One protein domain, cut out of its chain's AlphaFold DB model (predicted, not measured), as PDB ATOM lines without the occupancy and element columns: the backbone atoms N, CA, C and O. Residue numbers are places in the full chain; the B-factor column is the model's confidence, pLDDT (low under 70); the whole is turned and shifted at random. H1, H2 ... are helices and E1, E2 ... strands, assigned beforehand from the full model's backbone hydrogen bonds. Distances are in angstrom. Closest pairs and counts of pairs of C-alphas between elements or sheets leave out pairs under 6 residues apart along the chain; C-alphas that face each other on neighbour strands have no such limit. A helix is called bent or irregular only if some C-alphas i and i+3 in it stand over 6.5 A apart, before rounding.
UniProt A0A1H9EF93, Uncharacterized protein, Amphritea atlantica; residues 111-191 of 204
ATOM      1  N   ASP A 111     -59.840  23.103   3.244       62.78
ATOM      2  CA  ASP A 111     -58.475  22.662   2.905       62.78
ATOM      3  C   ASP A 111     -57.783  21.970   4.081       62.78
ATOM      4  O   ASP A 111     -57.058  20.989   3.909       62.78
ATOM      5  N   TYR A 112     -58.104  22.390   5.307       64.69
ATOM      6  CA  TYR A 112     -57.580  21.789   6.526       64.69
ATOM      7  C   TYR A 112     -57.800  20.269   6.591       64.69
ATOM      8  O   TYR A 112     -56.863  19.525   6.872       64.69
ATOM      9  N   VAL A 113     -58.999  19.757   6.288       66.12
ATOM     10  CA  VAL A 113     -59.279  18.308   6.377       66.12
ATOM     11  C   VAL A 113     -58.631  17.544   5.217       66.12
ATOM     12  O   VAL A 113     -58.184  16.407   5.398       66.12
ATOM     13  N   LYS A 114     -58.543  18.170   4.037       69.88
ATOM     14  CA  LYS A 114     -57.926  17.584   2.837       69.88
ATOM     15  C   LYS A 114     -56.409  17.454   2.987       69.88
ATOM     16  O   LYS A 114     -55.840  16.439   2.588       69.88
ATOM     17  N   GLU A 115     -55.760  18.435   3.607       75.19
ATOM     18  CA  GLU A 115     -54.306  18.466   3.771       75.19
ATOM     19  C   GLU A 115     -53.795  17.730   5.015       75.19
ATOM     20  O   GLU A 115     -52.715  17.137   4.981       75.19
ATOM     21  N   THR A 116     -54.539  17.750   6.123       77.31
ATOM     22  CA  THR A 116     -54.076  17.167   7.398       77.31
ATOM     23  C   THR A 116     -53.867  15.661   7.315       77.31
ATOM     24  O   THR A 116     -52.845  15.166   7.787       77.31
ATOM     25  N   ARG A 117     -54.768  14.919   6.659       79.81
ATOM     26  CA  ARG A 117     -54.660  13.454   6.516       79.81
ATOM     27  C   ARG A 117     -53.354  13.019   5.819       79.81
ATOM     28  O   ARG A 117     -52.613  12.233   6.411       79.81
ATOM     29  N   PRO A 118     -53.005  13.538   4.621       82.12
ATOM     30  CA  PRO A 118     -51.717  13.238   3.999       82.12
ATOM     31  C   PRO A 118     -50.516  13.790   4.779       82.12
ATOM     32  O   PRO A 118     -49.476  13.131   4.811       82.12
ATOM     33  N   LYS A 119     -50.624  14.961   5.424       86.69
ATOM     34  CA  LYS A 119     -49.529  15.515   6.242       86.69
ATOM     35  C   LYS A 119     -49.195  14.608   7.432       86.69
ATOM     36  O   LYS A 119     -48.018  14.324   7.649       86.69
ATOM     37  N   MET A 120     -50.198  14.079   8.140       85.88
ATOM     38  CA  MET A 120     -49.973  13.134   9.242       85.88
ATOM     39  C   MET A 120     -49.334  11.826   8.769       85.88
ATOM     40  O   MET A 120     -48.415  11.330   9.415       85.88
ATOM     41  N   ALA A 121     -49.772  11.293   7.625       87.56
ATOM     42  CA  ALA A 121     -49.197  10.075   7.059       87.56
ATOM     43  C   ALA A 121     -47.712  10.255   6.704       87.56
ATOM     44  O   ALA A 121     -46.887   9.410   7.039       87.56
ATOM     45  N   ARG A 122     -47.349  11.387   6.085       87.88
ATOM     46  CA  ARG A 122     -45.948  11.712   5.768       87.88
ATOM     47  C   ARG A 122     -45.096  11.859   7.026       87.88
ATOM     48  O   ARG A 122     -44.003  11.306   7.080       87.88
ATOM     49  N   LEU A 123     -45.605  12.561   8.037       91.25
ATOM     50  CA  LEU A 123     -44.892  12.769   9.298       91.25
ATOM     51  C   LEU A 123     -44.659  11.448  10.044       91.25
ATOM     52  O   LEU A 123     -43.558  11.219  10.534       91.25
ATOM     53  N   SER A 124     -45.658  10.562  10.058       91.62
ATOM     54  CA  SER A 124     -45.552   9.192  10.577       91.62
ATOM     55  C   SER A 124     -44.525   8.349   9.808       91.62
ATOM     56  O   SER A 124     -43.740   7.625  10.415       91.62
ATOM     57  N   GLY A 125     -44.458   8.487   8.480       90.44
ATOM     58  CA  GLY A 125     -43.426   7.832   7.675       90.44
ATOM     59  C   GLY A 125     -42.017   8.303   8.030       90.44
ATOM     60  O   GLY A 125     -41.140   7.480   8.285       90.44
ATOM     61  N   TYR A 126     -41.808   9.620   8.118       92.25
ATOM     62  CA  TYR A 126     -40.506  10.176   8.490       92.25
ATOM     63  C   TYR A 126     -40.095   9.803   9.915       92.25
ATOM     64  O   TYR A 126     -38.937   9.451  10.129       92.25
ATOM     65  N   SER A 127     -41.021   9.828  10.880       90.38
ATOM     66  CA  SER A 127     -40.714   9.452  12.263       90.38
ATOM     67  C   SER A 127     -40.385   7.962  12.401       90.38
ATOM     68  O   SER A 127     -39.418   7.618  13.079       90.38
ATOM     69  N   GLY A 128     -41.116   7.083  11.706       91.38
ATOM     70  CA  GLY A 128     -40.827   5.648  11.662       91.38
ATOM     71  C   GLY A 128     -39.466   5.341  11.035       91.38
ATOM     72  O   GLY A 128     -38.689   4.564  11.590       91.38
ATOM     73  N   THR A 129     -39.133   5.988   9.913       92.19
ATOM     74  CA  THR A 129     -37.831   5.803   9.249       92.19
ATOM     75  C   THR A 129     -36.683   6.339  10.099       92.19
ATOM     76  O   THR A 129     -35.676   5.652  10.259       92.19
ATOM     77  N   ALA A 130     -36.841   7.524  10.696       92.94
ATOM     78  CA  ALA A 130     -35.837   8.102  11.583       92.94
ATOM     79  C   ALA A 130     -35.570   7.217  12.812       92.94
ATOM     80  O   ALA A 130     -34.412   7.014  13.170       92.94
ATOM     81  N   TYR A 131     -36.616   6.640  13.417       92.94
ATOM     82  CA  TYR A 131     -36.475   5.712  14.542       92.94
ATOM     83  C   TYR A 131     -35.663   4.468  14.172       92.94
ATOM     84  O   TYR A 131     -34.710   4.134  14.873       92.94
ATOM     85  N   VAL A 132     -36.006   3.799  13.064       92.38
ATOM     86  CA  VAL A 132     -35.310   2.573  12.642       92.38
ATOM     87  C   VAL A 132     -33.841   2.862  12.344       92.38
ATOM     88  O   VAL A 132     -32.969   2.157  12.842       92.38
ATOM     89  N   LEU A 133     -33.555   3.926  11.589       93.12
ATOM     90  CA  LEU A 133     -32.179   4.304  11.268       93.12
ATOM     91  C   LEU A 133     -31.381   4.683  12.520       93.12
ATOM     92  O   LEU A 133     -30.239   4.257  12.658       93.12
ATOM     93  N   GLY A 134     -31.975   5.445  13.441       91.69
ATOM     94  CA  GLY A 134     -31.319   5.841  14.687       91.69
ATOM     95  C   GLY A 134     -31.028   4.653  15.605       91.69
ATOM     96  O   GLY A 134     -29.914   4.525  16.104       91.69
ATOM     97  N   ALA A 135     -31.996   3.755  15.793       89.38
ATOM     98  CA  ALA A 135     -31.829   2.580  16.643       89.38
ATOM     99  C   ALA A 135     -30.802   1.584  16.071       89.38
ATOM    100  O   ALA A 135     -29.983   1.059  16.822       89.38
ATOM    101  N   GLU A 136     -30.785   1.376  14.750       89.44
ATOM    102  CA  GLU A 136     -29.766   0.551  14.083       89.44
ATOM    103  C   GLU A 136     -28.377   1.200  14.088       89.44
ATOM    104  O   GLU A 136     -27.357   0.515  14.170       89.44
ATOM    105  N   LEU A 137     -28.301   2.529  14.017       89.94
ATOM    106  CA  LEU A 137     -27.028   3.231  14.125       89.94
ATOM    107  C   LEU A 137     -26.440   3.075  15.533       89.94
ATOM    108  O   LEU A 137     -25.265   2.742  15.679       89.94
ATOM    109  N   VAL A 138     -27.260   3.262  16.571       87.31
ATOM    110  CA  VAL A 138     -26.839   3.115  17.972       87.31
ATOM    111  C   VAL A 138     -26.437   1.673  18.286       87.31
ATOM    112  O   VAL A 138     -25.399   1.462  18.914       87.31
ATOM    113  N   SER A 139     -27.191   0.676  17.810       86.69
ATOM    114  CA  SER A 139     -26.857  -0.740  18.027       86.69
ATOM    115  C   SER A 139     -25.536  -1.148  17.369       86.69
ATOM    116  O   SER A 139     -24.817  -1.981  17.915       86.69
ATOM    117  N   ARG A 140     -25.173  -0.541  16.231       85.12
ATOM    118  CA  ARG A 140     -23.901  -0.802  15.535       85.12
ATOM    119  C   ARG A 140     -22.711  -0.050  16.114       85.12
ATOM    120  O   ARG A 140     -21.587  -0.525  15.989       85.12
ATOM    121  N   ILE A 141     -22.945   1.106  16.726       86.12
ATOM    122  CA  ILE A 141     -21.892   1.902  17.360       86.12
ATOM    123  C   ILE A 141     -21.562   1.368  18.763       86.12
ATOM    124  O   ILE A 141     -20.398   1.392  19.151       86.12
ATOM    125  N   ALA A 142     -22.540   0.848  19.513       80.25
ATOM    126  CA  ALA A 142     -22.334   0.389  20.892       80.25
ATOM    127  C   ALA A 142     -21.178  -0.629  21.071       80.25
ATOM    128  O   ALA A 142     -20.357  -0.417  21.965       80.25
ATOM    129  N   PRO A 143     -20.998  -1.644  20.198       80.56
ATOM    130  CA  PRO A 143     -19.898  -2.598  20.324       80.56
ATOM    131  C   PRO A 143     -18.506  -1.994  20.102       80.56
ATOM    132  O   PRO A 143     -17.515  -2.600  20.503       80.56
ATOM    133  N   LEU A 144     -18.404  -0.818  19.471       80.38
ATOM    134  CA  LEU A 144     -17.124  -0.124  19.277       80.38
ATOM    135  C   LEU A 144     -16.562   0.440  20.588       80.38
ATOM    136  O   LEU A 144     -15.370   0.719  20.664       80.38
ATOM    137  N   PHE A 145     -17.399   0.591  21.617       79.50
ATOM    138  CA  PHE A 145     -17.002   1.057  22.947       79.50
ATOM    139  C   PHE A 145     -16.671  -0.087  23.917       79.50
ATOM    140  O   PHE A 145     -16.392   0.153  25.096       79.50
ATOM    141  N   ASN A 146     -16.690  -1.333  23.435       81.69
ATOM    142  CA  ASN A 146     -16.284  -2.490  24.221       81.69
ATOM    143  C   ASN A 146     -14.795  -2.390  24.558       81.69
ATOM    144  O   ASN A 146     -13.955  -2.242  23.669       81.69
ATOM    145  N   HIS A 147     -14.473  -2.503  25.839       77.38
ATOM    146  CA  HIS A 147     -13.105  -2.452  26.337       77.38
ATOM    147  C   HIS A 147     -12.896  -3.511  27.424       77.38
ATOM    148  O   HIS A 147     -13.847  -4.094  27.950       77.38
ATOM    149  N   VAL A 148     -11.629  -3.804  27.710       74.56
ATOM    150  CA  VAL A 148     -11.225  -4.725  28.776       74.56
ATOM    151  C   VAL A 148     -10.667  -3.887  29.916       74.56
ATOM    152  O   VAL A 148      -9.690  -3.169  29.720       74.56
ATOM    153  N   GLU A 149     -11.278  -3.996  31.090       75.50
ATOM    154  CA  GLU A 149     -10.824  -3.360  32.327       75.50
ATOM    155  C   GLU A 149     -10.604  -4.467  33.368       75.50
ATOM    156  O   GLU A 149     -11.437  -5.361  33.504       75.50
ATOM    157  N   ASP A 150      -9.441  -4.483  34.029       74.00
ATOM    158  CA  ASP A 150      -9.082  -5.450  35.081       74.00
ATOM    159  C   ASP A 150      -9.424  -6.921  34.771       74.00
ATOM    160  O   ASP A 150      -9.939  -7.671  35.601       74.00
ATOM    161  N   THR A 151      -9.074  -7.389  33.565       69.19
ATOM    162  CA  THR A 151      -9.310  -8.776  33.091       69.19
ATOM    163  C   THR A 151     -10.787  -9.152  32.887       69.19
ATOM    164  O   THR A 151     -11.088 -10.306  32.576       69.19
ATOM    165  N   VAL A 152     -11.706  -8.189  32.995       72.00
ATOM    166  CA  VAL A 152     -13.143  -8.352  32.753       72.00
ATOM    167  C   VAL A 152     -13.527  -7.622  31.462       72.00
ATOM    168  O   VAL A 152     -13.168  -6.469  31.230       72.00
ATOM    169  N   LEU A 153     -14.247  -8.313  30.577       74.44
ATOM    170  CA  LEU A 153     -14.790  -7.728  29.348       74.44
ATOM    171  C   LEU A 153     -16.042  -6.911  29.676       74.44
ATOM    172  O   LEU A 153     -17.067  -7.479  30.059       74.44
ATOM    173  N   VAL A 154     -15.981  -5.594  29.470       75.38
ATOM    174  CA  VAL A 154     -17.150  -4.712  29.557       75.38
ATOM    175  C   VAL A 154     -17.731  -4.561  28.153       75.38
ATOM    176  O   VAL A 154     -17.181  -3.862  27.299       75.38
ATOM    177  N   ALA A 155     -18.833  -5.269  27.898       74.25
ATOM    178  CA  ALA A 155     -19.519  -5.268  26.611       74.25
ATOM    179  C   ALA A 155     -20.796  -4.415  26.653       74.25
ATOM    180  O   ALA A 155     -21.731  -4.706  27.399       74.25
ATOM    181  N   TYR A 156     -20.860  -3.396  25.799       73.44
ATOM    182  CA  TYR A 156     -22.050  -2.600  25.536       73.44
ATOM    183  C   TYR A 156     -22.787  -3.168  24.325       73.44
ATOM    184  O   TYR A 156     -22.398  -2.977  23.172       73.44
ATOM    185  N   THR A 157     -23.895  -3.859  24.580       73.88
ATOM    186  CA  THR A 157     -24.809  -4.321  23.531       73.88
ATOM    187  C   THR A 157     -26.160  -3.646  23.703       73.88
ATOM    188  O   THR A 157     -26.829  -3.844  24.716       73.88
ATOM    189  N   ILE A 158     -26.570  -2.861  22.707       78.38
ATOM    190  CA  ILE A 158     -27.893  -2.232  22.655       78.38
ATOM    191  C   ILE A 158     -28.706  -2.953  21.580       78.38
ATOM    192  O   ILE A 158     -28.227  -3.148  20.463       78.38
ATOM    193  N   ALA A 159     -29.927  -3.366  21.918       79.31
ATOM    194  CA  ALA A 159     -30.842  -3.957  20.950       79.31
ATOM    195  C   ALA A 159     -31.211  -2.925  19.866       79.31
ATOM    196  O   ALA A 159     -31.439  -1.757  20.178       79.31
ATOM    197  N   GLY A 160     -31.248  -3.361  18.602       82.12
ATOM    198  CA  GLY A 160     -31.611  -2.529  17.450       82.12
ATOM    199  C   GLY A 160     -33.075  -2.085  17.443       82.12
ATOM    200  O   GLY A 160     -33.759  -2.063  18.469       82.12
ATOM    201  N   ALA A 161     -33.582  -1.713  16.269       87.00
ATOM    202  CA  ALA A 161     -34.936  -1.176  16.161       87.00
ATOM    203  C   ALA A 161     -35.994  -2.217  16.573       87.00
ATOM    204  O   ALA A 161     -36.042  -3.322  16.033       87.00
ATOM    205  N   SER A 162     -36.895  -1.856  17.496       90.38
ATOM    206  CA  SER A 162     -37.995  -2.741  17.892       90.38
ATOM    207  C   SER A 162     -39.073  -2.770  16.800       90.38
ATOM    208  O   SER A 162     -39.627  -1.713  16.473       90.38
ATOM    209  N   PRO A 163     -39.452  -3.956  16.280       86.38
ATOM    210  CA  PRO A 163     -40.504  -4.079  15.270       86.38
ATOM    211  C   PRO A 163     -41.860  -3.547  15.743       86.38
ATOM    212  O   PRO A 163     -42.628  -3.014  14.948       86.38
ATOM    213  N   ILE A 164     -42.146  -3.652  17.046       90.50
ATOM    214  CA  ILE A 164     -43.400  -3.174  17.643       90.50
ATOM    215  C   ILE A 164     -43.445  -1.645  17.616       90.50
ATOM    216  O   ILE A 164     -44.433  -1.059  17.180       90.50
ATOM    217  N   VAL A 165     -42.357  -0.989  18.028       88.44
ATOM    218  CA  VAL A 165     -42.268   0.480  18.054       88.44
ATOM    219  C   VAL A 165     -42.267   1.043  16.633       88.44
ATOM    220  O   VAL A 165     -42.990   1.996  16.350       88.44
ATOM    221  N   ALA A 166     -41.535   0.407  15.713       88.69
ATOM    222  CA  ALA A 166     -41.573   0.757  14.298       88.69
ATOM    223  C   ALA A 166     -42.990   0.596  13.717       88.69
ATOM    224  O   ALA A 166     -43.475   1.489  13.027       88.69
ATOM    225  N   GLY A 167     -43.687  -0.497  14.044       87.00
ATOM    226  CA  GLY A 167     -45.064  -0.743  13.613       87.00
ATOM    227  C   GLY A 167     -46.053   0.315  14.105       87.00
ATOM    228  O   GLY A 167     -46.880   0.783  13.327       87.00
ATOM    229  N   VAL A 168     -45.935   0.756  15.362       91.56
ATOM    230  CA  VAL A 168     -46.765   1.843  15.913       91.56
ATOM    231  C   VAL A 168     -46.483   3.169  15.201       91.56
ATOM    232  O   VAL A 168     -47.421   3.884  14.846       91.56
ATOM    233  N   LEU A 169     -45.212   3.484  14.932       90.31
ATOM    234  CA  LEU A 169     -44.825   4.721  14.245       90.31
ATOM    235  C   LEU A 169     -45.266   4.749  12.780       90.31
ATOM    236  O   LEU A 169     -45.710   5.796  12.316       90.31
ATOM    237  N   TYR A 170     -45.200   3.620  12.068       90.81
ATOM    238  CA  TYR A 170     -45.684   3.498  10.687       90.81
ATOM    239  C   TYR A 170     -47.196   3.270  10.571       90.81
ATOM    240  O   TYR A 170     -47.742   3.366   9.470       90.81
ATOM    241  N   GLY A 171     -47.892   2.990  11.675       89.19
ATOM    242  CA  GLY A 171     -49.327   2.701  11.694       89.19
ATOM    243  C   GLY A 171     -50.164   3.726  10.917       89.19
ATOM    244  O   GLY A 171     -50.843   3.338   9.967       89.19
ATOM    245  N   PRO A 172     -50.072   5.035  11.222       88.19
ATOM    246  CA  PRO A 172     -50.825   6.063  10.503       88.19
ATOM    247  C   PRO A 172     -50.521   6.123   8.998       88.19
ATOM    248  O   PRO A 172     -51.433   6.350   8.200       88.19
ATOM    249  N   LEU A 173     -49.268   5.886   8.587       87.19
ATOM    250  CA  LEU A 173     -48.882   5.808   7.175       87.19
ATOM    251  C   LEU A 173     -49.563   4.624   6.474       87.19
ATOM    252  O   LEU A 173     -50.171   4.804   5.415       87.19
ATOM    253  N   PHE A 174     -49.493   3.428   7.065       85.38
ATOM    254  CA  PHE A 174     -50.101   2.228   6.490       85.38
ATOM    255  C   PHE A 174     -51.624   2.304   6.472       85.38
ATOM    256  O   PHE A 174     -52.237   1.925   5.477       85.38
ATOM    257  N   THR A 175     -52.246   2.864   7.510       85.38
ATOM    258  CA  THR A 175     -53.688   3.118   7.514       85.38
ATOM    259  C   THR A 175     -54.070   4.120   6.428       85.38
ATOM    260  O   THR A 175     -55.033   3.887   5.707       85.38
ATOM    261  N   TYR A 176     -53.315   5.205   6.236       80.88
ATOM    262  CA  TYR A 176     -53.619   6.178   5.184       80.88
ATOM    263  C   TYR A 176     -53.500   5.579   3.772       80.88
ATOM    264  O   TYR A 176     -54.386   5.782   2.941       80.88
ATOM    265  N   MET A 177     -52.440   4.811   3.497       79.38
ATOM    266  CA  MET A 177     -52.265   4.146   2.201       79.38
ATOM    267  C   MET A 177     -53.276   3.016   1.976       79.38
ATOM    268  O   MET A 177     -53.854   2.937   0.893       79.38
ATOM    269  N   GLY A 178     -53.542   2.199   2.997       75.31
ATOM    270  CA  GLY A 178     -54.516   1.107   2.947       75.31
ATOM    271  C   GLY A 178     -55.956   1.597   2.784       75.31
ATOM    272  O   GLY A 178     -56.717   1.059   1.987       75.31
ATOM    273  N   MET A 179     -56.332   2.681   3.463       64.94
ATOM    274  CA  MET A 179     -57.650   3.294   3.279       64.94
ATOM    275  C   MET A 179     -57.793   3.921   1.892       64.94
ATOM    276  O   MET A 179     -58.889   3.924   1.343       64.94
ATOM    277  N   ARG A 180     -56.702   4.410   1.285       65.69
ATOM    278  CA  ARG A 180     -56.731   4.960  -0.077       65.69
ATOM    279  C   ARG A 180     -56.850   3.876  -1.149       65.69
ATOM    280  O   ARG A 180     -57.528   4.112  -2.146       65.69
ATOM    281  N   THR A 181     -56.228   2.712  -0.967       61.84
ATOM    282  CA  THR A 181     -56.435   1.571  -1.872       61.84
ATOM    283  C   THR A 181     -57.856   1.032  -1.746       61.84
ATOM    284  O   THR A 181     -58.518   0.876  -2.764       61.84
ATOM    285  N   VAL A 182     -58.384   0.857  -0.531       60.38
ATOM    286  CA  VAL A 182     -59.786   0.439  -0.325       60.38
ATOM    287  C   VAL A 182     -60.782   1.465  -0.888       60.38
ATOM    288  O   VAL A 182     -61.757   1.082  -1.527       60.38
ATOM    289  N   ASP A 183     -60.520   2.764  -0.730       55.88
ATOM    290  CA  ASP A 183     -61.334   3.845  -1.305       55.88
ATOM    291  C   ASP A 183     -61.276   3.876  -2.847       55.88
ATOM    292  O   ASP A 183     -62.286   4.135  -3.501       55.88
ATOM    293  N   ALA A 184     -60.128   3.547  -3.453       57.91
ATOM    294  CA  ALA A 184     -59.992   3.400  -4.907       57.91
ATOM    295  C   ALA A 184     -60.773   2.196  -5.469       57.91
ATOM    296  O   ALA A 184     -61.216   2.249  -6.613       57.91
ATOM    297  N   PHE A 185     -60.979   1.148  -4.668       54.84
ATOM    298  CA  PHE A 185     -61.846   0.010  -5.001       54.84
ATOM    299  C   PHE A 185     -63.293   0.189  -4.524       54.84
ATOM    300  O   PHE A 185     -64.114  -0.717  -4.686       54.84
ATOM    301  N   SER A 186     -63.637   1.332  -3.923       56.97
ATOM    302  CA  SER A 186     -65.004   1.564  -3.473       56.97
ATOM    303  C   SER A 186     -65.921   1.780  -4.678       56.97
ATOM    304  O   SER A 186     -65.638   2.572  -5.574       56.97
ATOM    305  N   LYS A 187     -67.076   1.107  -4.666       55.97
ATOM    306  CA  LYS A 187     -68.140   1.218  -5.684       55.97
ATOM    307  C   LYS A 187     -68.694   2.639  -5.886       55.97
ATOM    308  O   LYS A 187     -69.530   2.850  -6.756       55.97
ATOM    309  N   TRP A 188     -68.278   3.583  -5.045       48.28
ATOM    310  CA  TRP A 188     -68.758   4.960  -5.004       48.28
ATOM    311  C   TRP A 188     -67.826   5.939  -5.724       48.28
ATOM    312  O   TRP A 188     -68.250   7.050  -6.034       48.28
ATOM    313  N   LYS A 189     -66.592   5.535  -6.059       49.22
ATOM    314  CA  LYS A 189     -65.794   6.257  -7.051       49.22
ATOM    315  C   LYS A 189     -66.180   5.766  -8.433       49.22
ATOM    316  O   LYS A 189     -65.814   4.673  -8.851       49.22
ATOM    317  N   GLN A 190     -66.906   6.614  -9.151       50.25
ATOM    318  CA  GLN A 190     -66.990   6.522 -10.598       50.25
ATOM    319  C   GLN A 190     -65.585   6.789 -11.142       50.25
ATOM    320  O   GLN A 190     -65.199   7.929 -11.397       50.25
ATOM    321  N   THR A 191     -64.784   5.740 -11.308       43.75
ATOM    322  CA  THR A 191     -63.792   5.764 -12.378       43.75
ATOM    323  C   THR A 191     -64.592   6.139 -13.627       43.75
ATOM    324  O   THR A 191     -65.602   5.470 -13.883       43.75
TER     325      THR A 191
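Overview. This is residues 111 to 191 of the 204 residues of an uncharacterized protein of Amphritea atlantica (UniProt A0A1H9EF93). A long helical hairpin-like rod: the long helix H1, a tiny two-strand hairpin E1-E2 at its far end, and the shorter, kinked H2 folded back on H1's first half. The free ends of H1 and H2 spread as a V. The printed part has 81 residues, mostly helix, in order H1, E1, E2, H2; it is extended, with a radius of gyration of the C-alphas of 20.6 A, spanning 74 by 24 by 15 A.

Along the chain. H1, residues 111 to 145, begins at C-alpha (-58.475, 22.662, 2.905) and measures 50.9 A. E1 is residues 147 to 149, E2 152 to 154. H2, residues 163 to 184, measures 29.0 A and ends at C-alpha (-59.992, 3.400, -4.907). H2 is irregular, C-alphas 169 and 172 being 7.2 A apart, with a kink of 54 degrees near residue 170.

Arrangement. H1, with residues 117 to 132 alone, touches residues 166 to 176 of H2, at a shallow tilt of 30 degrees, opposite ways; the closest C-alphas, of Ala 121 and Leu 173, are 4.3 A apart. E1 and E2 form an antiparallel hairpin, N 152 and O 149 within hydrogen-bond range at 2.9 A. O i to N i+4 pairs within range number 26 of 31 in H1, 16 of 18 in H2.

Size, cuts and confidence. The printed part has no cut and no long link. Confidence is under 70 at residues 111 to 114, 151 and 179 to 191.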